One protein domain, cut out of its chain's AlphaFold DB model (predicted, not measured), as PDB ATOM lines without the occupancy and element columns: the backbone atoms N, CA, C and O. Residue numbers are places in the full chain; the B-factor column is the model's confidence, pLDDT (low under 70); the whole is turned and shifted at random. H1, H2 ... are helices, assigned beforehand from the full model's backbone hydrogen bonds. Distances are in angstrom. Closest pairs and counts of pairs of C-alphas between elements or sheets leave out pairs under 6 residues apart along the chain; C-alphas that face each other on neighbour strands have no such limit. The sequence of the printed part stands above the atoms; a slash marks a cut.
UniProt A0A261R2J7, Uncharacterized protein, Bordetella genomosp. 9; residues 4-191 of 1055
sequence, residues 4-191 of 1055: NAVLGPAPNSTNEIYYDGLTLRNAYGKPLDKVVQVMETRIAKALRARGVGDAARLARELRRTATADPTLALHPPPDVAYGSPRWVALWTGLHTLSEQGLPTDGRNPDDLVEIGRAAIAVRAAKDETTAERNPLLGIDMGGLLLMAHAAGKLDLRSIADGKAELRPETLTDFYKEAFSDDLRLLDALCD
ATOM      1  N   ASN A   4     232.531 282.038 225.181       78.62
ATOM      2  CA  ASN A   4     233.207 282.159 226.466       78.62
ATOM      3  C   ASN A   4     232.209 281.952 227.612       78.62
ATOM      4  O   ASN A   4     232.537 281.293 228.589       78.62
ATOM      5  N   ALA A   5     230.965 282.416 227.475       82.19
ATOM      6  CA  ALA A   5     229.929 282.144 228.470       82.19
ATOM      7  C   ALA A   5     229.465 280.672 228.471       82.19
ATOM      8  O   ALA A   5     229.175 280.110 229.524       82.19
ATOM      9  N   VAL A   6     229.378 280.031 227.298       84.00
ATOM     10  CA  VAL A   6     228.856 278.654 227.178       84.00
ATOM     11  C   VAL A   6     229.909 277.599 227.499       84.00
ATOM     12  O   VAL A   6     229.607 276.622 228.189       84.00
ATOM     13  N   LEU A   7     231.126 277.782 226.992       85.44
ATOM     14  CA  LEU A   7     232.216 276.817 227.085       85.44
ATOM     15  C   LEU A   7     233.364 277.282 227.979       85.44
ATOM     16  O   LEU A   7     234.221 276.458 228.265       85.44
ATOM     17  N   GLY A   8     233.390 278.531 228.445       84.62
ATOM     18  CA  GLY A   8     234.431 279.022 229.349       84.62
ATOM     19  C   GLY A   8     234.314 278.476 230.778       84.62
ATOM     20  O   GLY A   8     233.456 277.629 231.062       84.62
ATOM     21  N   PRO A   9     235.211 278.906 231.678       84.56
ATOM     22  CA  PRO A   9     235.260 278.401 233.043       84.56
ATOM     23  C   PRO A   9     233.966 278.749 233.784       84.56
ATOM     24  O   PRO A   9     233.547 279.907 233.812       84.56
ATOM     25  N   ALA A  10     233.319 277.746 234.380       79.19
ATOM     26  CA  ALA A  10     232.170 277.999 235.236       79.19
ATOM     27  C   ALA A  10     232.647 278.652 236.547       79.19
ATOM     28  O   ALA A  10     233.656 278.213 237.114       79.19
ATOM     29  N   PRO A  11     231.945 279.681 237.058       73.94
ATOM     30  CA  PRO A  11     232.300 280.292 238.331       73.94
ATOM     31  C   PRO A  11     232.308 279.219 239.430       73.94
ATOM     32  O   PRO A  11     231.325 278.504 239.611       73.94
ATOM     33  N   ASN A  12     233.434 279.108 240.143       77.69
ATOM     34  CA  ASN A  12     233.695 278.159 241.238       77.69
ATOM     35  C   ASN A  12     233.908 276.680 240.851       77.69
ATOM     36  O   ASN A  12     233.966 275.835 241.742       77.69
ATOM     37  N   SER A  13     234.066 276.343 239.567       76.56
ATOM     38  CA  SER A  13     234.353 274.966 239.138       76.56
ATOM     39  C   SER A  13     235.806 274.816 238.689       76.56
ATOM     40  O   SER A  13     236.170 275.190 237.576       76.56
ATOM     41  N   THR A  14     236.658 274.262 239.554       76.62
ATOM     42  CA  THR A  14     238.077 274.029 239.231       76.62
ATOM     43  C   THR A  14     238.308 272.775 238.388       76.62
ATOM     44  O   THR A  14     239.328 272.697 237.712       76.62
ATOM     45  N   ASN A  15     237.363 271.825 238.378       82.06
ATOM     46  CA  ASN A  15     237.528 270.504 237.752       82.06
ATOM     47  C   ASN A  15     236.722 270.303 236.457       82.06
ATOM     48  O   ASN A  15     236.853 269.264 235.807       82.06
ATOM     49  N   GLU A  16     235.860 271.248 236.075       87.88
ATOM     50  CA  GLU A  16     235.052 271.120 234.857       87.88
ATOM     51  C   GLU A  16     235.889 271.379 233.600       87.88
ATOM     52  O   GLU A  16     236.779 272.230 233.595       87.88
ATOM     53  N   ILE A  17     235.602 270.637 232.526       89.50
ATOM     54  CA  ILE A  17     236.234 270.840 231.219       89.50
ATOM     55  C   ILE A  17     235.689 272.126 230.610       89.50
ATOM     56  O   ILE A  17     234.476 272.247 230.420       89.50
ATOM     57  N   TYR A  18     236.572 273.053 230.253       88.75
ATOM     58  CA  TYR A  18     236.200 274.304 229.599       88.75
ATOM     59  C   TYR A  18     237.143 274.638 228.441       88.75
ATOM     60  O   TYR A  18     238.310 274.257 228.446       88.75
ATOM     61  N   TYR A  19     236.620 275.345 227.442       87.25
ATOM     62  CA  TYR A  19     237.367 275.838 226.295       87.25
ATOM     63  C   TYR A  19     237.864 277.247 226.578       87.25
ATOM     64  O   TYR A  19     237.075 278.165 226.808       87.25
ATOM     65  N   ASP A  20     239.176 277.425 226.525       83.75
ATOM     66  CA  ASP A  20     239.817 278.724 226.661       83.75
ATOM     67  C   ASP A  20     240.253 279.274 225.305       83.75
ATOM     68  O   ASP A  20     241.286 279.910 225.185       83.75
ATOM     69  N   GLY A  21     239.500 279.027 224.236       78.31
ATOM     70  CA  GLY A  21     239.800 279.579 222.913       78.31
ATOM     71  C   GLY A  21     241.057 279.031 222.228       78.31
ATOM     72  O   GLY A  21     241.254 279.361 221.062       78.31
ATOM     73  N   LEU A  22     241.876 278.218 222.907       80.31
ATOM     74  CA  LEU A  22     243.008 277.499 222.324       80.31
ATOM     75  C   LEU A  22     242.827 275.990 222.489       80.31
ATOM     76  O   LEU A  22     242.860 275.259 221.503       80.31
ATOM     77  N   THR A  23     242.607 275.525 223.723       85.00
ATOM     78  CA  THR A  23     242.444 274.097 224.048       85.00
ATOM     79  C   THR A  23     241.337 273.878 225.077       85.00
ATOM     80  O   THR A  23     240.692 274.817 225.554       85.00
ATOM     81  N   LEU A  24     241.089 272.615 225.418       88.62
ATOM     82  CA  LEU A  24     240.234 272.261 226.542       88.62
ATOM     83  C   LEU A  24     241.065 272.092 227.815       88.62
ATOM     84  O   LEU A  24     241.862 271.162 227.949       88.62
ATOM     85  N   ARG A  25     240.836 272.977 228.782       87.62
ATOM     86  CA  ARG A  25     241.406 272.876 230.128       87.62
ATOM     87  C   ARG A  25     240.689 271.782 230.912       87.62
ATOM     88  O   ARG A  25     239.521 271.489 230.657       87.62
ATOM     89  N   ASN A  26     241.402 271.159 231.850       88.69
ATOM     90  CA  ASN A  26     240.934 270.010 232.639       88.69
ATOM     91  C   ASN A  26     240.527 268.777 231.808       88.69
ATOM     92  O   ASN A  26     239.957 267.830 232.351       88.69
ATOM     93  N   ALA A  27     240.811 268.762 230.501       89.75
ATOM     94  CA  ALA A  27     240.565 267.620 229.624       89.75
ATOM     95  C   ALA A  27     241.777 266.686 229.500       89.75
ATOM     96  O   ALA A  27     241.609 265.555 229.052       89.75
ATOM     97  N   TYR A  28     242.976 267.128 229.902       90.69
ATOM     98  CA  TYR A  28     244.209 266.347 229.788       90.69
ATOM     99  C   TYR A  28     244.071 264.946 230.399       90.69
ATOM    100  O   TYR A  28     243.630 264.789 231.539       90.69
ATOM    101  N   GLY A  29     244.426 263.926 229.618       87.19
ATOM    102  CA  GLY A  29     244.345 262.520 230.009       87.19
ATOM    103  C   GLY A  29     242.942 261.903 229.941       87.19
ATOM    104  O   GLY A  29     242.815 260.694 230.116       87.19
ATOM    105  N   LYS A  30     241.882 262.677 229.664       90.88
ATOM    106  CA  LYS A  30     240.520 262.136 229.525       90.88
ATOM    107  C   LYS A  30     240.283 261.594 228.107       90.88
ATOM    108  O   LYS A  30     240.717 262.239 227.152       90.88
ATOM    109  N   PRO A  31     239.565 260.466 227.942       91.44
ATOM    110  CA  PRO A  31     239.177 259.950 226.627       91.44
ATOM    111  C   PRO A  31     238.408 260.983 225.791       91.44
ATOM    112  O   PRO A  31     237.541 261.691 226.318       91.44
ATOM    113  N   LEU A  32     238.724 261.094 224.495       91.75
ATOM    114  CA  LEU A  32     238.162 262.139 223.637       91.75
ATOM    115  C   LEU A  32     236.642 262.026 223.488       91.75
ATOM    116  O   LEU A  32     235.972 263.050 223.397       91.75
ATOM    117  N   ASP A  33     236.081 260.816 223.512       92.00
ATOM    118  CA  ASP A  33     234.632 260.593 223.500       92.00
ATOM    119  C   ASP A  33     233.947 261.274 224.697       92.00
ATOM    120  O   ASP A  33     232.942 261.966 224.522       92.00
ATOM    121  N   LYS A  34     234.528 261.170 225.899       92.81
ATOM    122  CA  LYS A  34     234.029 261.832 227.113       92.81
ATOM    123  C   LYS A  34     234.180 263.336 227.031       92.81
ATOM    124  O   LYS A  34     233.263 264.064 227.404       92.81
ATOM    125  N   VAL A  35     235.316 263.805 226.524       92.38
ATOM    126  CA  VAL A  35     235.571 265.235 226.326       92.38
ATOM    127  C   VAL A  35     234.533 265.833 225.367       92.38
ATOM    128  O   VAL A  35     233.880 266.826 225.695       92.38
ATOM    129  N   VAL A  36     234.304 265.176 224.228       92.88
ATOM    130  CA  VAL A  36     233.288 265.549 223.237       92.88
ATOM    131  C   VAL A  36     231.885 265.515 223.838       92.88
ATOM    132  O   VAL A  36     231.139 266.480 223.684       92.88
ATOM    133  N   GLN A  37     231.538 264.460 224.578       93.12
ATOM    134  CA  GLN A  37     230.233 264.324 225.223       93.12
ATOM    135  C   GLN A  37     229.957 265.467 226.211       93.12
ATOM    136  O   GLN A  37     228.846 266.007 226.238       93.12
ATOM    137  N   VAL A  38     230.954 265.868 227.008       92.38
ATOM    138  CA  VAL A  38     230.834 266.996 227.945       92.38
ATOM    139  C   VAL A  38     230.591 268.303 227.188       92.38
ATOM    140  O   VAL A  38     229.676 269.050 227.543       92.38
ATOM    141  N   MET A  39     231.339 268.559 226.111       91.31
ATOM    142  CA  MET A  39     231.134 269.751 225.282       91.31
ATOM    143  C   MET A  39     229.746 269.777 224.648       91.31
ATOM    144  O   MET A  39     229.024 270.762 224.792       91.31
ATOM    145  N   GLU A  40     229.342 268.694 223.988       93.06
ATOM    146  CA  GLU A  40     228.035 268.598 223.336       93.06
ATOM    147  C   GLU A  40     226.897 268.779 224.344       93.06
ATOM    148  O   GLU A  40     225.924 269.476 224.057       93.06
ATOM    149  N   THR A  41     227.049 268.252 225.562       93.81
ATOM    150  CA  THR A  41     226.086 268.447 226.654       93.81
ATOM    151  C   THR A  41     225.973 269.919 227.054       93.81
ATOM    152  O   THR A  41     224.856 270.427 227.199       93.81
ATOM    153  N   ARG A  42     227.100 270.633 227.191       91.81
ATOM    154  CA  ARG A  42     227.115 272.069 227.523       91.81
ATOM    155  C   ARG A  42     226.496 272.919 226.412       91.81
ATOM    156  O   ARG A  42     225.643 273.761 226.698       91.81
ATOM    157  N   ILE A  43     226.852 272.660 225.151       91.94
ATOM    158  CA  ILE A  43     226.296 273.374 223.991       91.94
ATOM    159  C   ILE A  43     224.791 273.106 223.879       91.94
ATOM    160  O   ILE A  43     224.005 274.046 223.774       91.94
ATOM    161  N   ALA A  44     224.363 271.844 223.983       94.31
ATOM    162  CA  ALA A  44     222.951 271.481 223.927       94.31
ATOM    163  C   ALA A  44     222.156 272.122 225.074       94.31
ATOM    164  O   ALA A  44     221.047 272.601 224.856       94.31
ATOM    165  N   LYS A  45     222.713 272.188 226.291       93.81
ATOM    166  CA  LYS A  45     222.086 272.889 227.424       93.81
ATOM    167  C   LYS A  45     221.879 274.377 227.117       93.81
ATOM    168  O   LYS A  45     220.779 274.884 227.330       93.81
ATOM    169  N   ALA A  46     222.888 275.053 226.568       91.62
ATOM    170  CA  ALA A  46     222.785 276.461 226.181       91.62
ATOM    171  C   ALA A  46     221.779 276.694 225.039       91.62
ATOM    172  O   ALA A  46     221.032 277.671 225.064       91.62
ATOM    173  N   LEU A  47     221.719 275.785 224.062       93.38
ATOM    174  CA  LEU A  47     220.751 275.821 222.963       93.38
ATOM    175  C   LEU A  47     219.311 275.608 223.448       93.38
ATOM    176  O   LEU A  47     218.417 276.362 223.062       93.38
ATOM    177  N   ARG A  48     219.079 274.640 224.343       95.31
ATOM    178  CA  ARG A  48     217.756 274.405 224.950       95.31
ATOM    179  C   ARG A  48     217.277 275.612 225.746       95.31
ATOM    180  O   ARG A  48     216.120 275.994 225.618       95.31
ATOM    181  N   ALA A  49     218.171 276.265 226.492       93.44
ATOM    182  CA  ALA A  49     217.854 277.501 227.213       93.44
ATOM    183  C   ALA A  49     217.424 278.658 226.286       93.44
ATOM    184  O   ALA A  49     216.854 279.641 226.749       93.44
ATOM    185  N   ARG A  50     217.683 278.546 224.976       93.44
ATOM    186  CA  ARG A  50     217.277 279.497 223.931       93.44
ATOM    187  C   ARG A  50     216.082 279.009 223.097       93.44
ATOM    188  O   ARG A  50     215.764 279.642 222.098       93.44
ATOM    189  N   GLY A  51     215.440 277.901 223.474       95.12
ATOM    190  CA  GLY A  51     214.268 277.363 222.777       95.12
ATOM    191  C   GLY A  51     214.574 276.556 221.509       95.12
ATOM    192  O   GLY A  51     213.680 276.339 220.697       95.12
ATOM    193  N   VAL A  52     215.816 276.100 221.307       95.00
ATOM    194  CA  VAL A  52     216.173 275.274 220.140       95.00
ATOM    195  C   VAL A  52     215.726 273.823 220.355       95.00
ATOM    196  O   VAL A  52     216.203 273.164 221.278       95.00
ATOM    197  N   GLY A  53     214.845 273.320 219.481       91.50
ATOM    198  CA  GLY A  53     214.267 271.972 219.576       91.50
ATOM    199  C   GLY A  53     215.292 270.841 219.431       91.50
ATOM    200  O   GLY A  53     215.474 270.050 220.355       91.50
ATOM    201  N   ASP A  54     216.021 270.783 218.311       94.31
ATOM    202  CA  ASP A  54     217.054 269.758 218.063       94.31
ATOM    203  C   ASP A  54     218.444 270.204 218.556       94.31
ATOM    204  O   ASP A  54     219.434 270.284 217.824       94.31
ATOM    205  N   ALA A  55     218.508 270.556 219.841       94.19
ATOM    206  CA  ALA A  55     219.724 271.064 220.465       94.19
ATOM    207  C   ALA A  55     220.889 270.059 220.433       94.19
ATOM    208  O   ALA A  55     222.043 270.475 220.430       94.19
ATOM    209  N   ALA A  56     220.610 268.749 220.408       92.50
ATOM    210  CA  ALA A  56     221.644 267.716 220.380       92.50
ATOM    211  C   ALA A  56     222.310 267.610 219.002       92.50
ATOM    212  O   ALA A  56     223.539 267.594 218.924       92.50
ATOM    213  N   ARG A  57     221.533 267.590 217.906       93.62
ATOM    214  CA  ARG A  57     222.112 267.604 216.555       93.62
ATOM    215  C   ARG A  57     222.907 268.879 216.317       93.62
ATOM    216  O   ARG A  57     224.057 268.798 215.894       93.62
ATOM    217  N   LEU A  58     222.329 270.029 216.661       92.44
ATOM    218  CA  LEU A  58     222.994 271.310 216.461       92.44
ATOM    219  C   LEU A  58     224.234 271.458 217.357       92.44
ATOM    220  O   LEU A  58     225.224 272.028 216.918       92.44
ATOM    221  N   ALA A  59     224.246 270.892 218.569       92.00
ATOM    222  CA  ALA A  59     225.450 270.858 219.401       92.00
ATOM    223  C   ALA A  59     226.611 270.106 218.733       92.00
ATOM    224  O   ALA A  59     227.748 270.572 218.799       92.00
ATOM    225  N   ARG A  60     226.332 268.990 218.043       90.50
ATOM    226  CA  ARG A  60     227.347 268.242 217.282       90.50
ATOM    227  C   ARG A  60     227.920 269.060 216.129       90.50
ATOM    228  O   ARG A  60     229.136 269.078 215.945       90.50
ATOM    229  N   GLU A  61     227.062 269.740 215.370       89.06
ATOM    230  CA  GLU A  61     227.469 270.610 214.254       89.06
ATOM    231  C   GLU A  61     228.252 271.839 214.742       89.06
ATOM    232  O   GLU A  61     229.298 272.184 214.189       89.06
ATOM    233  N   LEU A  62     227.797 272.463 215.831       88.31
ATOM    234  CA  LEU A  62     228.464 273.612 216.432       88.31
ATOM    235  C   LEU A  62     229.818 273.246 217.042       88.31
ATOM    236  O   LEU A  62     230.769 273.990 216.853       88.31
ATOM    237  N   ARG A  63     229.963 272.090 217.704       89.44
ATOM    238  CA  ARG A  63     231.273 271.608 218.188       89.44
ATOM    239  C   ARG A  63     232.303 271.561 217.053       89.44
ATOM    240  O   ARG A  63     233.420 272.045 217.229       89.44
ATOM    241  N   ARG A  64     231.916 271.004 215.897       82.88
ATOM    242  CA  ARG A  64     232.800 270.853 214.725       82.88
ATOM    243  C   ARG A  64     233.258 272.190 214.141       82.88
ATOM    244  O   ARG A  64     234.329 272.247 213.559       82.88
ATOM    245  N   THR A  65     232.451 273.240 214.276       80.00
ATOM    246  CA  THR A  65     232.702 274.551 213.652       80.00
ATOM    247  C   THR A  65     233.233 275.603 214.625       80.00
ATOM    248  O   THR A  65     233.891 276.547 214.200       80.00
ATOM    249  N   ALA A  66     232.963 275.462 215.925       71.50
ATOM    250  CA  ALA A  66     233.276 276.466 216.941       71.50
ATOM    251  C   ALA A  66     234.609 276.232 217.670       71.50
ATOM    252  O   ALA A  66     235.038 277.094 218.439       71.50
ATOM    253  N   THR A  67     235.254 275.081 217.470       72.50
ATOM    254  CA  THR A  67     236.530 274.751 218.119       72.50
ATOM    255  C   THR A  67     237.686 274.919 217.138       72.50
ATOM    256  O   THR A  67     237.595 274.510 215.986       72.50
ATOM    257  N   ALA A  68     238.781 275.532 217.594       74.62
ATOM    258  CA  ALA A  68     240.017 275.634 216.811       74.62
ATOM    259  C   ALA A  68     240.824 274.321 216.815       74.62
ATOM    260  O   ALA A  68     241.837 274.213 216.129       74.62
ATOM    261  N   ASP A  69     240.382 273.332 217.593       84.75
ATOM    262  CA  ASP A  69     241.023 272.033 217.730       84.75
ATOM    263  C   ASP A  69     240.393 271.016 216.759       84.75
ATOM    264  O   ASP A  69     239.292 270.514 217.015       84.75
ATOM    265  N   PRO A  70     241.082 270.661 215.660       86.88
ATOM    266  CA  PRO A  70     240.522 269.784 214.637       86.88
ATOM    267  C   PRO A  70     240.308 268.350 215.140       86.88
ATOM    268  O   PRO A  70     239.511 267.610 214.563       86.88
ATOM    269  N   THR A  71     240.951 267.942 216.242       89.88
ATOM    270  CA  THR A  71     240.736 266.604 216.818       89.88
ATOM    271  C   THR A  71     239.322 266.458 217.380       89.88
ATOM    272  O   THR A  71     238.731 265.380 217.309       89.88
ATOM    273  N   LEU A  72     238.728 267.560 217.849       89.06
ATOM    274  CA  LEU A  72     237.354 267.615 218.340       89.06
ATOM    275  C   LEU A  72     236.322 267.676 217.213       89.06
ATOM    276  O   LEU A  72     235.131 267.645 217.503       89.06
ATOM    277  N   ALA A  73     236.721 267.758 215.943       87.38
ATOM    278  CA  ALA A  73     235.785 267.688 214.823       87.38
ATOM    279  C   ALA A  73     235.508 266.240 214.380       87.38
ATOM    280  O   ALA A  73     234.449 265.963 213.803       87.38
ATOM    281  N   LEU A  74     236.409 265.309 214.719       88.94
ATOM    282  CA  LEU A  74     236.340 263.906 214.313       88.94
ATOM    283  C   LEU A  74     235.037 263.233 214.758       88.94
ATOM    284  O   LEU A  74     234.463 263.539 215.817       88.94
ATOM    285  N   HIS A  75     234.548 262.336 213.902       84.38
ATOM    286  CA  HIS A  75     233.349 261.556 214.152       84.38
ATOM    287  C   HIS A  75     233.457 260.144 213.546       84.38
ATOM    288  O   HIS A  75     233.628 260.043 212.331       84.38
ATOM    289  N   PRO A  76     233.303 259.082 214.358       87.06
ATOM    290  CA  PRO A  76     233.190 259.126 215.821       87.06
ATOM    291  C   PRO A  76     234.452 259.728 216.482       87.06
ATOM    292  O   PRO A  76     235.512 259.759 215.851       87.06
ATOM    293  N   PRO A  77     234.360 260.269 217.715       88.00
ATOM    294  CA  PRO A  77     235.546 260.676 218.460       88.00
ATOM    295  C   PRO A  77     236.489 259.476 218.626       88.00
ATOM    296  O   PRO A  77     236.014 258.409 219.020       88.00
ATOM    297  N   PRO A  78     237.791 259.608 218.330       89.75
ATOM    298  CA  PRO A  78     238.733 258.521 218.544       89.75
ATOM    299  C   PRO A  78     238.871 258.107 220.003       89.75
ATOM    300  O   PRO A  78     238.782 258.938 220.908       89.75
ATOM    301  N   ASP A  79     239.231 256.841 220.202       87.12
ATOM    302  CA  ASP A  79     239.708 256.316 221.481       87.12
ATOM    303  C   ASP A  79     241.144 256.796 221.759       87.12
ATOM    304  O   ASP A  79     242.143 256.091 221.602       87.12
ATOM    305  N   VAL A  80     241.260 258.093 222.045       88.38
ATOM    306  CA  VAL A  80     242.519 258.788 222.311       88.38
ATOM    307  C   VAL A  80     242.315 259.703 223.510       88.38
ATOM    308  O   VAL A  80     241.363 260.475 223.553       88.38
ATOM    309  N   ALA A  81     243.220 259.668 224.486       89.88
ATOM    310  CA  ALA A  81     243.181 260.614 225.596       89.88
ATOM    311  C   ALA A  81     243.613 262.018 225.135       89.88
ATOM    312  O   ALA A  81     244.667 262.165 224.510       89.88
ATOM    313  N   TYR A  82     242.827 263.051 225.446       91.25
ATOM    314  CA  TYR A  82     243.115 264.440 225.078       91.25
ATOM    315  C   TYR A  82     244.441 264.908 225.685       91.25
ATOM    316  O   TYR A  82     244.700 264.684 226.867       91.25
ATOM    317  N   GLY A  83     245.301 265.532 224.878       87.44
ATOM    318  CA  GLY A  83     246.639 265.935 225.317       87.44
ATOM    319  C   GLY A  83     247.599 264.768 225.597       87.44
ATOM    320  O   GLY A  83     248.638 264.969 226.201       87.44
ATOM    321  N   SER A  84     247.297 263.535 225.192       88.25
ATOM    322  CA  SER A  84     248.292 262.451 225.238       88.25
ATOM    323  C   SER A  84     249.297 262.538 224.075       88.25
ATOM    324  O   SER A  84     249.005 263.164 223.052       88.25
ATOM    325  N   PRO A  85     250.435 261.822 224.129       85.62
ATOM    326  CA  PRO A  85     251.310 261.639 222.965       85.62
ATOM    327  C   PRO A  85     250.579 261.127 221.710       85.62
ATOM    328  O   PRO A  85     250.852 261.568 220.593       85.62
ATOM    329  N   ARG A  86     249.591 260.232 221.881       86.00
ATOM    330  CA  ARG A  86     248.750 259.737 220.775       86.00
ATOM    331  C   ARG A  86     247.856 260.842 220.206       86.00
ATOM    332  O   ARG A  86     247.647 260.881 218.998       86.00
ATOM    333  N   TRP A  87     247.374 261.755 221.048       91.50
ATOM    334  CA  TRP A  87     246.649 262.948 220.607       91.50
ATOM    335  C   TRP A  87     247.544 263.908 219.822       91.50
ATOM    336  O   TRP A  87     247.117 264.403 218.785       91.50
ATOM    337  N   VAL A  88     248.803 264.103 220.227       88.31
ATOM    338  CA  VAL A  88     249.767 264.903 219.446       88.31
ATOM    339  C   VAL A  88     250.038 264.270 218.082       88.31
ATOM    340  O   VAL A  88     250.080 264.981 217.079       88.31
ATOM    341  N   ALA A  89     250.167 262.942 218.009       86.00
ATOM    342  CA  ALA A  89     250.272 262.244 216.730       86.00
ATOM    343  C   ALA A  89     249.012 262.453 215.871       86.00
ATOM    344  O   ALA A  89     249.126 262.861 214.722       86.00
ATOM    345  N   LEU A  90     247.814 262.269 216.436       91.56
ATOM    346  CA  LEU A  90     246.545 262.531 215.747       91.56
ATOM    347  C   LEU A  90     246.470 263.966 215.199       91.56
ATOM    348  O   LEU A  90     246.159 264.173 214.026       91.56
ATOM    349  N   TRP A  91     246.794 264.951 216.039       91.06
ATOM    350  CA  TRP A  91     246.837 266.365 215.676       91.06
ATOM    351  C   TRP A  91     247.843 266.614 214.544       91.06
ATOM    352  O   TRP A  91     247.515 267.257 213.548       91.06
ATOM    353  N   THR A  92     249.039 266.026 214.640       86.06
ATOM    354  CA  THR A  92     250.094 266.163 213.622       86.06
ATOM    355  C   THR A  92     249.672 265.537 212.296       86.06
ATOM    356  O   THR A  92     249.979 266.087 211.240       86.06
ATOM    357  N   GLY A  93     248.948 264.416 212.324       88.88
ATOM    358  CA  GLY A  93     248.401 263.771 211.132       88.88
ATOM    359  C   GLY A  93     247.351 264.631 210.432       88.88
ATOM    360  O   GLY A  93     247.437 264.840 209.221       88.88
ATOM    361  N   LEU A  94     246.412 265.198 211.197       91.31
ATOM    362  CA  LEU A  94     245.413 266.145 210.686       91.31
ATOM    363  C   LEU A  94     246.066 267.384 210.067       91.31
ATOM    364  O   LEU A  94     245.746 267.754 208.937       91.31
ATOM    365  N   HIS A  95     247.017 267.990 210.779       87.88
ATOM    366  CA  HIS A  95     247.748 269.160 210.300       87.88
ATOM    367  C   HIS A  95     248.550 268.840 209.035       87.88
ATOM    368  O   HIS A  95     248.496 269.576 208.053       87.88
ATOM    369  N   THR A  96     249.232 267.691 209.024       85.00
ATOM    370  CA  THR A  96     249.982 267.195 207.867       85.00
ATOM    371  C   THR A  96     249.087 267.061 206.644       85.00
ATOM    372  O   THR A  96     249.444 267.566 205.590       85.00
ATOM    373  N   LEU A  97     247.922 266.421 206.749       86.94
ATOM    374  CA  LEU A  97     247.015 266.289 205.606       86.94
ATOM    375  C   LEU A  97     246.488 267.647 205.132       86.94
ATOM    376  O   LEU A  97     246.489 267.915 203.930       86.94
ATOM    377  N   SER A  98     246.112 268.519 206.069       86.88
ATOM    378  CA  SER A  98     245.618 269.862 205.765       86.88
ATOM    379  C   SER A  98     246.650 270.706 205.006       86.88
ATOM    380  O   SER A  98     246.329 271.275 203.962       86.88
ATOM    381  N   GLU A  99     247.916 270.715 205.441       83.81
ATOM    382  CA  GLU A  99     249.012 271.419 204.754       83.81
ATOM    383  C   GLU A  99     249.230 270.948 203.310       83.81
ATOM    384  O   GLU A  99     249.739 271.703 202.477       83.81
ATOM    385  N   GLN A 100     248.872 269.697 203.020       81.56
ATOM    386  CA  GLN A 100     249.014 269.077 201.703       81.56
ATOM    387  C   GLN A 100     247.756 269.224 200.842       81.56
ATOM    388  O   GLN A 100     247.727 268.724 199.719       81.56
ATOM    389  N   GLY A 101     246.719 269.893 201.355       86.69
ATOM    390  CA  GLY A 101     245.429 270.020 200.682       86.69
ATOM    391  C   GLY A 101     244.675 268.694 200.577       86.69
ATOM    392  O   GLY A 101     243.881 268.519 199.654       86.69
ATOM    393  N   LEU A 102     244.939 267.748 201.482       85.69
ATOM    394  CA  LEU A 102     244.261 266.458 201.515       85.69
ATOM    395  C   LEU A 102     243.076 266.486 202.481       85.69
ATOM    396  O   LEU A 102     243.188 267.058 203.568       85.69
ATOM    397  N   PRO A 103     241.947 265.847 202.117       86.00
ATOM    398  CA  PRO A 103     240.788 265.790 202.990       86.00
ATOM    399  C   PRO A 103     241.118 264.985 204.249       86.00
ATOM    400  O   PRO A 103     241.672 263.884 204.179       86.00
ATOM    401  N   THR A 104     240.766 265.548 205.403       86.88
ATOM    402  CA  THR A 104     240.810 264.878 206.711       86.88
ATOM    403  C   THR A 104     239.490 264.193 207.051       86.88
ATOM    404  O   THR A 104     239.470 263.263 207.854       86.88
ATOM    405  N   ASP A 105     238.393 264.646 206.443       83.38
ATOM    406  CA  ASP A 105     237.047 264.158 206.725       83.38
ATOM    407  C   ASP A 105     236.873 262.705 206.276       83.38
ATOM    408  O   ASP A 105     237.292 262.314 205.189       83.38
ATOM    409  N   GLY A 106     236.253 261.894 207.136       81.94
ATOM    410  CA  GLY A 106     235.986 260.478 206.866       81.94
ATOM    411  C   GLY A 106     237.191 259.546 207.023       81.94
ATOM    412  O   GLY A 106     237.022 258.336 206.894       81.94
ATOM    413  N   ARG A 107     238.389 260.061 207.337       86.69
ATOM    414  CA  ARG A 107     239.552 259.206 207.609       86.69
ATOM    415  C   ARG A 107     239.427 258.518 208.963       86.69
ATOM    416  O   ARG A 107     239.000 259.125 209.947       86.69
ATOM    417  N   ASN A 108     239.855 257.259 209.013       88.06
ATOM    418  CA  ASN A 108     239.962 256.519 210.261       88.06
ATOM    419  C   ASN A 108     240.963 257.242 211.190       88.06
ATOM    420  O   ASN A 108     242.087 257.529 210.764       88.06
ATOM    421  N   PRO A 109     240.602 257.550 212.447       87.88
ATOM    422  CA  PRO A 109     241.525 258.195 213.371       87.88
ATOM    423  C   PRO A 109     242.837 257.443 213.612       87.88
ATOM    424  O   PRO A 109     243.858 258.084 213.848       87.88
ATOM    425  N   ASP A 110     242.840 256.113 213.519       82.25
ATOM    426  CA  ASP A 110     244.073 255.332 213.630       82.25
ATOM    427  C   ASP A 110     245.018 255.609 212.461       82.25
ATOM    428  O   ASP A 110     246.221 255.752 212.661       82.25
ATOM    429  N   ASP A 111     244.477 255.787 211.255       83.62
ATOM    430  CA  ASP A 111     245.269 256.175 210.089       83.62
ATOM    431  C   ASP A 111     245.840 257.580 210.264       83.62
ATOM    432  O   ASP A 111     247.005 257.817 209.957       83.62
ATOM    433  N   LEU A 112     245.064 258.511 210.826       89.31
ATOM    434  CA  LEU A 112     245.547 259.855 211.151       89.31
ATOM    435  C   LEU A 112     246.680 259.823 212.190       89.31
ATOM    436  O   LEU A 112     247.671 260.537 212.035       89.31
ATOM    437  N   VAL A 113     246.572 258.977 213.220       84.19
ATOM    438  CA  VAL A 113     247.645 258.761 214.205       84.19
ATOM    439  C   VAL A 113     248.899 258.206 213.529       84.19
ATOM    440  O   VAL A 113     249.992 258.708 213.793       84.19
ATOM    441  N   GLU A 114     248.768 257.218 212.644       77.69
ATOM    442  CA  GLU A 114     249.910 256.629 211.935       77.69
ATOM    443  C   GLU A 114     250.566 257.610 210.953       77.69
ATOM    444  O   GLU A 114     251.794 257.703 210.908       77.69
ATOM    445  N   ILE A 115     249.784 258.426 210.236       80.62
ATOM    446  CA  ILE A 115     250.310 259.533 209.416       80.62
ATOM    447  C   ILE A 115     251.086 260.509 210.293       80.62
ATOM    448  O   ILE A 115     252.192 260.910 209.935       80.62
ATOM    449  N   GLY A 116     250.530 260.873 211.449       82.50
ATOM    450  CA  GLY A 116     251.186 261.750 212.407       82.50
ATOM    451  C   GLY A 116     252.502 261.184 212.924       82.50
ATOM    452  O   GLY A 116     253.516 261.874 212.896       82.50
ATOM    453  N   ARG A 117     252.524 259.908 213.326       76.94
ATOM    454  CA  ARG A 117     253.742 259.198 213.752       76.94
ATOM    455  C   ARG A 117     254.790 259.162 212.648       76.94
ATOM    456  O   ARG A 117     255.960 259.454 212.894       76.94
ATOM    457  N   ALA A 118     254.376 258.848 211.425       68.81
ATOM    458  CA  ALA A 118     255.264 258.845 210.277       68.81
ATOM    459  C   ALA A 118     255.802 260.253 209.977       68.81
ATOM    460  O   ALA A 118     257.001 260.401 209.749       68.81
ATOM    461  N   ALA A 119     254.963 261.290 210.035       74.44
ATOM    462  CA  ALA A 119     255.366 262.682 209.846       74.44
ATOM    463  C   ALA A 119     256.374 263.133 210.913       74.44
ATOM    464  O   ALA A 119     257.411 263.700 210.563       74.44
ATOM    465  N   ILE A 120     256.119 262.815 212.187       72.75
ATOM    466  CA  ILE A 120     257.035 263.068 213.310       72.75
ATOM    467  C   ILE A 120     258.387 262.406 213.047       72.75
ATOM    468  O   ILE A 120     259.433 263.048 213.118       72.75
ATOM    469  N   ALA A 121     258.377 261.130 212.666       62.94
ATOM    470  CA  ALA A 121     259.606 260.379 212.471       62.94
ATOM    471  C   ALA A 121     260.387 260.798 211.210       62.94
ATOM    472  O   ALA A 121     261.612 260.703 211.181       62.94
ATOM    473  N   VAL A 122     259.707 261.283 210.166       64.81
ATOM    474  CA  VAL A 122     260.349 261.894 208.990       64.81
ATOM    475  C   VAL A 122     260.981 263.238 209.343       64.81
ATOM    476  O   VAL A 122     262.093 263.514 208.893       64.81
ATOM    477  N   ARG A 123     260.303 264.063 210.153       69.94
ATOM    478  CA  ARG A 123     260.864 265.321 210.668       69.94
ATOM    479  C   ARG A 123     262.108 265.043 211.521       69.94
ATOM    480  O   ARG A 123     263.135 265.662 211.274       69.94
ATOM    481  N   ALA A 124     262.052 264.045 212.408       61.78
ATOM    482  CA  ALA A 124     263.191 263.623 213.227       61.78
ATOM    483  C   ALA A 124     264.398 263.169 212.383       61.78
ATOM    484  O   ALA A 124     265.514 263.621 212.616       61.78
ATOM    485  N   ALA A 125     264.177 262.336 211.357       58.09
ATOM    486  CA  ALA A 125     265.251 261.838 210.489       58.09
ATOM    487  C   ALA A 125     265.891 262.930 209.606       58.09
ATOM    488  O   ALA A 125     267.047 262.822 209.209       58.09
ATOM    489  N   LYS A 126     265.150 263.992 209.263       63.53
ATOM    490  CA  LYS A 126     265.674 265.096 208.442       63.53
ATOM    491  C   LYS A 126     266.661 265.984 209.212       63.53
ATOM    492  O   LYS A 126     267.536 266.578 208.587       63.53
ATOM    493  N   ASP A 127     266.535 266.030 210.535       56.81
ATOM    494  CA  ASP A 127     267.331 266.867 211.439       56.81
ATOM    495  C   ASP A 127     268.395 266.066 212.217       56.81
ATOM    496  O   ASP A 127     268.830 266.491 213.290       56.81
ATOM    497  N   GLU A 128     268.873 264.937 211.677       47.88
ATOM    498  CA  GLU A 128     269.946 264.116 212.275       47.88
ATOM    499  C   GLU A 128     271.235 264.914 212.572       47.88
ATOM    500  O   GLU A 128     271.961 264.577 213.502       47.88
ATOM    501  N   THR A 129     271.489 266.041 211.885       46.84
ATOM    502  CA  THR A 129     272.598 266.968 212.209       46.84
ATOM    503  C   THR A 129     272.419 267.737 213.530       46.84
ATOM    504  O   THR A 129     273.353 268.384 213.998       46.84
ATOM    505  N   THR A 130     271.225 267.691 214.120       45.53
ATOM    506  CA  THR A 130     270.787 268.469 215.295       45.53
ATOM    507  C   THR A 130     270.249 267.584 216.428       45.53
ATOM    508  O   THR A 130     270.174 268.043 217.571       45.53
ATOM    509  N   ALA A 131     269.925 266.319 216.138       43.62
ATOM    510  CA  ALA A 131     269.264 265.373 217.042       43.62
ATOM    511  C   ALA A 131     270.032 265.086 218.347       43.62
ATOM    512  O   ALA A 131     269.403 264.934 219.390       43.62
ATOM    513  N   GLU A 132     271.373 265.109 218.347       46.44
ATOM    514  CA  GLU A 132     272.160 264.911 219.582       46.44
ATOM    515  C   GLU A 132     272.030 266.063 220.598       46.44
ATOM    516  O   GLU A 132     272.413 265.902 221.755       46.44
ATOM    517  N   ARG A 133     271.500 267.234 220.204       46.66
ATOM    518  CA  ARG A 133     271.453 268.429 221.069       46.66
ATOM    519  C   ARG A 133     270.057 268.852 221.519       46.66
ATOM    520  O   ARG A 133     269.972 269.680 222.422       46.66
ATOM    521  N   ASN A 134     268.977 268.326 220.935       54.25
ATOM    522  CA  ASN A 134     267.622 268.682 221.365       54.25
ATOM    523  C   ASN A 134     266.642 267.494 221.260       54.25
ATOM    524  O   ASN A 134     266.211 267.160 220.157       54.25
ATOM    525  N   PRO A 135     266.227 266.888 222.386       50.84
ATOM    526  CA  PRO A 135     265.316 265.742 222.380       50.84
ATOM    527  C   PRO A 135     263.892 266.085 221.898       50.84
ATOM    528  O   PRO A 135     263.093 265.182 221.682       50.84
ATOM    529  N   LEU A 136     263.565 267.367 221.677       54.22
ATOM    530  CA  LEU A 136     262.277 267.809 221.118       54.22
ATOM    531  C   LEU A 136     262.165 267.626 219.587       54.22
ATOM    532  O   LEU A 136     261.116 267.915 219.008       54.22
ATOM    533  N   LEU A 137     263.231 267.187 218.908       57.25
ATOM    534  CA  LEU A 137     263.304 267.154 217.445       57.25
ATOM    535  C   LEU A 137     262.388 266.083 216.827       57.25
ATOM    536  O   LEU A 137     262.552 264.884 217.033       57.25
ATOM    537  N   GLY A 138     261.423 266.544 216.029       61.81
ATOM    538  CA  GLY A 138     260.485 265.721 215.259       61.81
ATOM    539  C   GLY A 138     259.027 265.891 215.675       61.81
ATOM    540  O   GLY A 138     258.135 265.771 214.835       61.81
ATOM    541  N   ILE A 139     258.771 266.229 216.940       67.94
ATOM    542  CA  ILE A 139     257.416 266.505 217.424       67.94
ATOM    543  C   ILE A 139     256.995 267.893 216.958       67.94
ATOM    544  O   ILE A 139     257.782 268.838 216.953       67.94
ATOM    545  N   ASP A 140     255.738 268.013 216.540       76.81
ATOM    546  CA  ASP A 140     255.181 269.314 216.222       76.81
ATOM    547  C   ASP A 140     255.164 270.195 217.478       76.81
ATOM    548  O   ASP A 140     254.450 269.907 218.441       76.81
ATOM    549  N   MET A 141     255.966 271.262 217.475       80.62
ATOM    550  CA  MET A 141     256.049 272.198 218.597       80.62
ATOM    551  C   MET A 141     254.693 272.828 218.914       80.62
ATOM    552  O   MET A 141     254.403 273.058 220.085       80.62
ATOM    553  N   GLY A 142     253.838 273.051 217.910       82.00
ATOM    554  CA  GLY A 142     252.460 273.482 218.128       82.00
ATOM    555  C   GLY A 142     251.676 272.433 218.915       82.00
ATOM    556  O   GLY A 142     251.081 272.752 219.941       82.00
ATOM    557  N   GLY A 143     251.766 271.165 218.505       83.25
ATOM    558  CA  GLY A 143     251.165 270.039 219.222       83.25
ATOM    559  C   GLY A 143     251.647 269.917 220.673       83.25
ATOM    560  O   GLY A 143     250.826 269.783 221.578       83.25
ATOM    561  N   LEU A 144     252.958 270.027 220.923       84.50
ATOM    562  CA  LEU A 144     253.533 269.948 222.271       84.50
ATOM    563  C   LEU A 144     253.141 271.145 223.154       84.50
ATOM    564  O   LEU A 144     252.834 270.964 224.332       84.50
ATOM    565  N   LEU A 145     253.109 272.360 222.599       88.50
ATOM    566  CA  LEU A 145     252.654 273.560 223.308       88.50
ATOM    567  C   LEU A 145     251.174 273.450 223.690       88.50
ATOM    568  O   LEU A 145     250.816 273.734 224.833       88.50
ATOM    569  N   LEU A 146     250.319 273.000 222.766       87.69
ATOM    570  CA  LEU A 146     248.897 272.759 223.037       87.69
ATOM    571  C   LEU A 146     248.709 271.651 224.077       87.69
ATOM    572  O   LEU A 146     247.855 271.761 224.951       87.69
ATOM    573  N   MET A 147     249.546 270.617 224.036       89.44
ATOM    574  CA  MET A 147     249.551 269.539 225.018       89.44
ATOM    575  C   MET A 147     249.919 270.041 226.424       89.44
ATOM    576  O   MET A 147     249.197 269.771 227.385       89.44
ATOM    577  N   ALA A 148     250.994 270.829 226.544       89.81
ATOM    578  CA  ALA A 148     251.416 271.454 227.800       89.81
ATOM    579  C   ALA A 148     250.354 272.427 228.335       89.81
ATOM    580  O   ALA A 148     250.127 272.531 229.543       89.81
ATOM    581  N   HIS A 149     249.673 273.121 227.423       89.88
ATOM    582  CA  HIS A 149     248.577 274.019 227.741       89.88
ATOM    583  C   HIS A 149     247.343 273.271 228.256       89.88
ATOM    584  O   HIS A 149     246.830 273.599 229.328       89.88
ATOM    585  N   ALA A 150     246.924 272.203 227.579       88.31
ATOM    586  CA  ALA A 150     245.839 271.337 228.033       88.31
ATOM    587  C   ALA A 150     246.135 270.715 229.412       88.31
ATOM    588  O   ALA A 150     245.234 270.608 230.245       88.31
ATOM    589  N   ALA A 151     247.402 270.368 229.674       89.50
ATOM    590  CA  ALA A 151     247.884 269.840 230.954       89.50
ATOM    591  C   ALA A 151     247.966 270.883 232.086       89.50
ATOM    592  O   ALA A 151     248.280 270.531 233.220       89.50
ATOM    593  N   GLY A 152     247.743 272.170 231.796       90.25
ATOM    594  CA  GLY A 152     247.891 273.248 232.781       90.25
ATOM    595  C   GLY A 152     249.343 273.595 233.129       90.25
ATOM    596  O   GLY A 152     249.574 274.425 234.001       90.25
ATOM    597  N   LYS A 153     250.323 272.993 232.447       93.25
ATOM    598  CA  LYS A 153     251.761 273.235 232.659       93.25
ATOM    599  C   LYS A 153     252.227 274.522 231.974       93.25
ATOM    600  O   LYS A 153     253.244 275.090 232.357       93.25
ATOM    601  N   LEU A 154     251.467 274.983 230.978       91.25
ATOM    602  CA  LEU A 154     251.706 276.216 230.238       91.25
ATOM    603  C   LEU A 154     250.410 277.029 230.083       91.25
ATOM    604  O   LEU A 154     249.315 276.480 229.926       91.25
ATOM    605  N   ASP A 155     250.521 278.355 230.073       90.06
ATOM    606  CA  ASP A 155     249.416 279.244 229.718       90.06
ATOM    607  C   ASP A 155     249.743 280.046 228.454       90.06
ATOM    608  O   ASP A 155     250.276 281.154 228.510       90.06
ATOM    609  N   LEU A 156     249.412 279.465 227.296       86.38
ATOM    610  CA  LEU A 156     249.657 280.072 225.990       86.38
ATOM    611  C   LEU A 156     248.928 281.406 225.803       86.38
ATOM    612  O   LEU A 156     249.420 282.246 225.055       86.38
ATOM    613  N   ARG A 157     247.803 281.638 226.494       85.12
ATOM    614  CA  ARG A 157     247.115 282.936 226.468       85.12
ATOM    615  C   ARG A 157     247.885 283.990 227.240       85.12
ATOM    616  O   ARG A 157     248.142 285.054 226.693       85.12
ATOM    617  N   SER A 158     248.295 283.690 228.474       85.44
ATOM    618  CA  SER A 158     249.134 284.618 229.240       85.44
ATOM    619  C   SER A 158     250.436 284.936 228.503       85.44
ATOM    620  O   SER A 158     250.884 286.077 228.542       85.44
ATOM    621  N   ILE A 159     251.010 283.971 227.777       86.06
ATOM    622  CA  ILE A 159     252.188 284.204 226.930       86.06
ATOM    623  C   ILE A 159     251.854 285.094 225.726       86.06
ATOM    624  O   ILE A 159     252.559 286.068 225.479       86.06
ATOM    625  N   ALA A 160     250.769 284.807 224.998       78.94
ATOM    626  CA  ALA A 160     250.342 285.612 223.850       78.94
ATOM    627  C   ALA A 160     249.984 287.061 224.233       78.94
ATOM    628  O   ALA A 160     250.239 287.980 223.457       78.94
ATOM    629  N   ASP A 161     249.447 287.265 225.438       82.88
ATOM    630  CA  ASP A 161     249.134 288.577 226.012       82.88
ATOM    631  C   ASP A 161     250.374 289.307 226.575       82.88
ATOM    632  O   ASP A 161     250.248 290.422 227.081       82.88
ATOM    633  N   GLY A 162     251.558 288.681 226.565       86.19
ATOM    634  CA  GLY A 162     252.784 289.228 227.161       86.19
ATOM    635  C   GLY A 162     252.793 289.260 228.698       86.19
ATOM    636  O   GLY A 162     253.636 289.927 229.293       86.19
ATOM    637  N   LYS A 163     251.863 288.557 229.357       90.38
ATOM    638  CA  LYS A 163     251.755 288.446 230.826       90.38
ATOM    639  C   LYS A 163     252.650 287.352 231.412       90.38
ATOM    640  O   LYS A 163     252.907 287.352 232.612       90.38
ATOM    641  N   ALA A 164     253.090 286.409 230.584       88.50
ATOM    642  CA  ALA A 164     253.998 285.331 230.950       88.50
ATOM    643  C   ALA A 164     255.054 285.119 229.857       88.50
ATOM    644  O   ALA A 164     254.829 285.427 228.690       88.50
ATOM    645  N   GLU A 165     256.201 284.564 230.234       88.12
ATOM    646  CA  GLU A 165     257.285 284.221 229.311       88.12
ATOM    647  C   GLU A 165     257.309 282.708 229.059       88.12
ATOM    648  O   GLU A 165     257.154 281.911 229.990       88.12
ATOM    649  N   LEU A 166     257.516 282.295 227.802       87.31
ATOM    650  CA  LEU A 166     257.737 280.891 227.462       87.31
ATOM    651  C   LEU A 166     259.156 280.487 227.873       87.31
ATOM    652  O   LEU A 166     260.118 280.824 227.189       87.31
ATOM    653  N   ARG A 167     259.277 279.725 228.961       86.62
ATOM    654  CA  ARG A 167     260.552 279.147 229.399       86.62
ATOM    655  C   ARG A 167     260.803 277.804 228.697       86.62
ATOM    656  O   ARG A 167     259.996 276.886 228.882       86.62
ATOM    657  N   PRO A 168     261.880 277.650 227.903       81.25
ATOM    658  CA  PRO A 168     262.204 276.388 227.228       81.25
ATOM    659  C   PRO A 168     262.332 275.191 228.181       81.25
ATOM    660  O   PRO A 168     262.014 274.059 227.805       81.25
ATOM    661  N   GLU A 169     262.750 275.430 229.425       83.81
ATOM    662  CA  GLU A 169     262.905 274.411 230.464       83.81
ATOM    663  C   GLU A 169     261.554 273.795 230.833       83.81
ATOM    664  O   GLU A 169     261.436 272.578 230.878       83.81
ATOM    665  N   THR A 170     260.503 274.610 230.985       86.81
ATOM    666  CA  THR A 170     259.149 274.125 231.306       86.81
ATOM    667  C   THR A 170     258.625 273.170 230.239       86.81
ATOM    668  O   THR A 170     258.016 272.150 230.556       86.81
ATOM    669  N   LEU A 171     258.883 273.478 228.967       84.69
ATOM    670  CA  LEU A 171     258.468 272.622 227.862       84.69
ATOM    671  C   LEU A 171     259.318 271.348 227.773       84.69
ATOM    672  O   LEU A 171     258.788 270.280 227.480       84.69
ATOM    673  N   THR A 172     260.618 271.453 228.057       82.88
ATOM    674  CA  THR A 172     261.541 270.310 228.091       82.88
ATOM    675  C   THR A 172     261.201 269.347 229.227       82.88
ATOM    676  O   THR A 172     261.175 268.136 229.016       82.88
ATOM    677  N   ASP A 173     260.904 269.866 230.416       87.38
ATOM    678  CA  ASP A 173     260.502 269.072 231.576       87.38
ATOM    679  C   ASP A 173     259.150 268.410 231.333       87.38
ATOM    680  O   ASP A 173     259.006 267.210 231.560       87.38
ATOM    681  N   PHE A 174     258.188 269.153 230.774       89.00
ATOM    682  CA  PHE A 174     256.905 268.584 230.377       89.00
ATOM    683  C   PHE A 174     257.063 267.488 229.319       89.00
ATOM    684  O   PHE A 174     256.424 266.444 229.415       89.00
ATOM    685  N   TYR A 175     257.927 267.695 228.326       85.38
ATOM    686  CA  TYR A 175     258.227 266.682 227.322       85.38
ATOM    687  C   TYR A 175     258.802 265.411 227.957       85.38
ATOM    688  O   TYR A 175     258.291 264.320 227.714       85.38
ATOM    689  N   LYS A 176     259.812 265.541 228.825       85.19
ATOM    690  CA  LYS A 176     260.400 264.400 229.544       85.19
ATOM    691  C   LYS A 176     259.380 263.685 230.430       85.19
ATOM    692  O   LYS A 176     259.408 262.463 230.505       85.19
ATOM    693  N   GLU A 177     258.493 264.433 231.087       88.69
ATOM    694  CA  GLU A 177     257.409 263.894 231.914       88.69
ATOM    695  C   GLU A 177     256.401 263.119 231.055       88.69
ATOM    696  O   GLU A 177     256.076 261.973 231.355       88.69
ATOM    697  N   ALA A 178     255.924 263.718 229.966       83.44
ATOM    698  CA  ALA A 178     254.823 263.166 229.192       83.44
ATOM    699  C   ALA A 178     255.236 262.067 228.202       83.44
ATOM    700  O   ALA A 178     254.411 261.226 227.846       83.44
ATOM    701  N   PHE A 179     256.503 262.055 227.785       82.38
ATOM    702  CA  PHE A 179     257.100 261.036 226.918       82.38
ATOM    703  C   PHE A 179     258.082 260.138 227.681       82.38
ATOM    704  O   PHE A 179     258.899 259.464 227.058       82.38
ATOM    705  N   SER A 180     258.027 260.098 229.019       84.31
ATOM    706  CA  SER A 180     259.005 259.363 229.837       84.31
ATOM    707  C   SER A 180     259.159 257.901 229.421       84.31
ATOM    708  O   SER A 180     260.268 257.377 229.394       84.31
ATOM    709  N   ASP A 181     258.050 257.237 229.094       79.81
ATOM    710  CA  ASP A 181     258.053 255.820 228.721       79.81
ATOM    711  C   ASP A 181     258.594 255.614 227.302       79.81
ATOM    712  O   ASP A 181     259.356 254.679 227.062       79.81
ATOM    713  N   ASP A 182     258.246 256.508 226.371       77.94
ATOM    714  CA  ASP A 182     258.768 256.487 225.004       77.94
ATOM    715  C   ASP A 182     260.276 256.766 224.981       77.94
ATOM    716  O   ASP A 182     261.013 256.072 224.287       77.94
ATOM    717  N   LEU A 183     260.749 257.721 225.787       78.12
ATOM    718  CA  LEU A 183     262.172 258.022 225.943       78.12
ATOM    719  C   LEU A 183     262.930 256.843 226.558       78.12
ATOM    720  O   LEU A 183     263.956 256.448 226.017       78.12
ATOM    721  N   ARG A 184     262.398 256.211 227.614       83.44
ATOM    722  CA  ARG A 184     262.999 254.995 228.199       83.44
ATOM    723  C   ARG A 184     263.127 253.868 227.178       83.44
ATOM    724  O   ARG A 184     264.149 253.186 227.148       83.44
ATOM    725  N   LEU A 185     262.098 253.668 226.354       80.31
ATOM    726  CA  LEU A 185     262.126 252.668 225.292       80.31
ATOM    727  C   LEU A 185     263.173 253.013 224.225       80.31
ATOM    728  O   LEU A 185     263.941 252.140 223.825       80.31
ATOM    729  N   LEU A 186     263.216 254.270 223.775       70.50
ATOM    730  CA  LEU A 186     264.177 254.743 222.777       70.50
ATOM    731  C   LEU A 186     265.619 254.639 223.275       70.50
ATOM    732  O   LEU A 186     266.469 254.151 222.532       70.50
ATOM    733  N   ASP A 187     265.885 255.026 224.520       78.38
ATOM    734  CA  ASP A 187     267.199 254.891 225.148       78.38
ATOM    735  C   ASP A 187     267.628 253.420 225.181       78.38
ATOM    736  O   ASP A 187     268.732 253.080 224.757       78.38
ATOM    737  N   ALA A 188     266.732 252.516 225.591       79.88
ATOM    738  CA  ALA A 188     267.032 251.088 225.650       79.88
ATOM    739  C   ALA A 188     267.271 250.468 224.257       79.88
ATOM    740  O   ALA A 188     268.155 249.622 224.109       79.88
ATOM    741  N   LEU A 189     266.535 250.910 223.230       73.50
ATOM    742  CA  LEU A 189     266.751 250.514 221.833       73.50
ATOM    743  C   LEU A 189     268.080 251.039 221.282       73.50
ATOM    744  O   LEU A 189     268.801 250.293 220.621       73.50
ATOM    745  N   CYS A 190     268.417 252.300 221.558       72.94
ATOM    746  CA  CYS A 190     269.680 252.901 221.136       72.94
ATOM    747  C   CYS A 190     270.869 252.215 221.806       72.94
ATOM    748  O   CYS A 190     271.863 251.924 221.141       72.94
ATOM    749  N   ASP A 191     270.761 251.921 223.101       83.00
ATOM    750  CA  ASP A 191     271.780 251.170 223.817       83.00
ATOM    751  C   ASP A 191     271.967 249.767 223.214       83.00
ATOM    752  O   ASP A 191     273.098 249.360 222.953       83.00
TER     753      ASP A 191
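Overview. This is residues 4 to 191 of the 1055 residues of an uncharacterized protein of Bordetella genomosp. 9 (UniProt A0A261R2J7). This is an elongated row of mostly crossed helices in two groups: at one end H2 and H3 are packed on each other with little H1 on H2, and in the other group H5 and H6 cross as an X, H7 packs on H5 and H9 packs on H7. Short H4 bridges the two groups, between H3 and H5, and residues 185 to 191 of H10 stick out. The printed part has 188 residues with ten named helices, H1 to H10 in order along the chain, and no named strand; the class is all helix. It is compact, with a radius of gyration of the C-alphas of 17.8 A, and spans 62 by 39 by 27 A.

Along the chain. H1 is residues 4 to 7, with C-alpha 4 at (233.207, 282.159, 226.466). H2, residues 32 to 48, is 23.8 A long; H3, residues 55 to 66, is 15.0 A; H4 is residues 70 to 73. H5, residues 85 to 99, is 20.8 A long and starts at (251.310, 261.639, 222.965). H6, residues 109 to 126, is 25.6 A long. H7 is residues 141 to 150, H8 residues 156 to 160 and H9 residues 168 to 178. H10, residues 180 to 191, ends at (271.780, 251.170, 223.817).

Arrangement. H1 touches H2 at residues 39 to 46 of H2 alone, with the closest C-alphas, of Val 6 and Ala 46, 6.5 A apart. H2 and H3 touch at a steep tilt of 64 degrees, opposite ways; their closest C-alphas, of Ala 44 and Ala 55, are 4.8 A apart. H3 and H4 touch only at the corner by their link, Arg 64 to Ala 73, 4.4 A between C-alphas. H4 touches H5, with C-alphas of Thr 71 and Trp 91 closest at 6.2 A. H5 and H6 touch, about perpendicular at 83 degrees, with C-alphas of Gly 93 and Gly 116 closest at 3.7 A. Residues 88 to 92 of H5 alone touch H7, at a steep tilt of 47 degrees, opposite ways; C-alphas of Val 88 and Gly 143 are closest at 5.3 A. H7 only just touches H8, with 3 pairs of C-alphas within 8 A, those of His 149 and Leu 156 closest at 6.4 A. H7 and H9 touch, about perpendicular at 74 degrees, C-alphas of Ala 148 and Phe 174 closest at 6.7 A. H10 touches no helix but is near H9. Every O i to N i+4 pair is within hydrogen-bond range in H2, H3 and H5 to H10; H1 and H4 are too short for one, with 0 of 1 and 1 of 1 O i to N i+3 pairs within range.

Size, cuts and confidence. The C-alphas of Gly 51 and Asp 191 are farthest apart, at 63.2 A. The printed part has no cut. The links H1 to H2, H4 to H5 and H6 to H7 are long; in the first, residues 18 to 19 pair antiparallel with residues 24 to 25. Mean pLDDT of the printed part is 83.0; residue 118 and residues 121 to 139 are under 70.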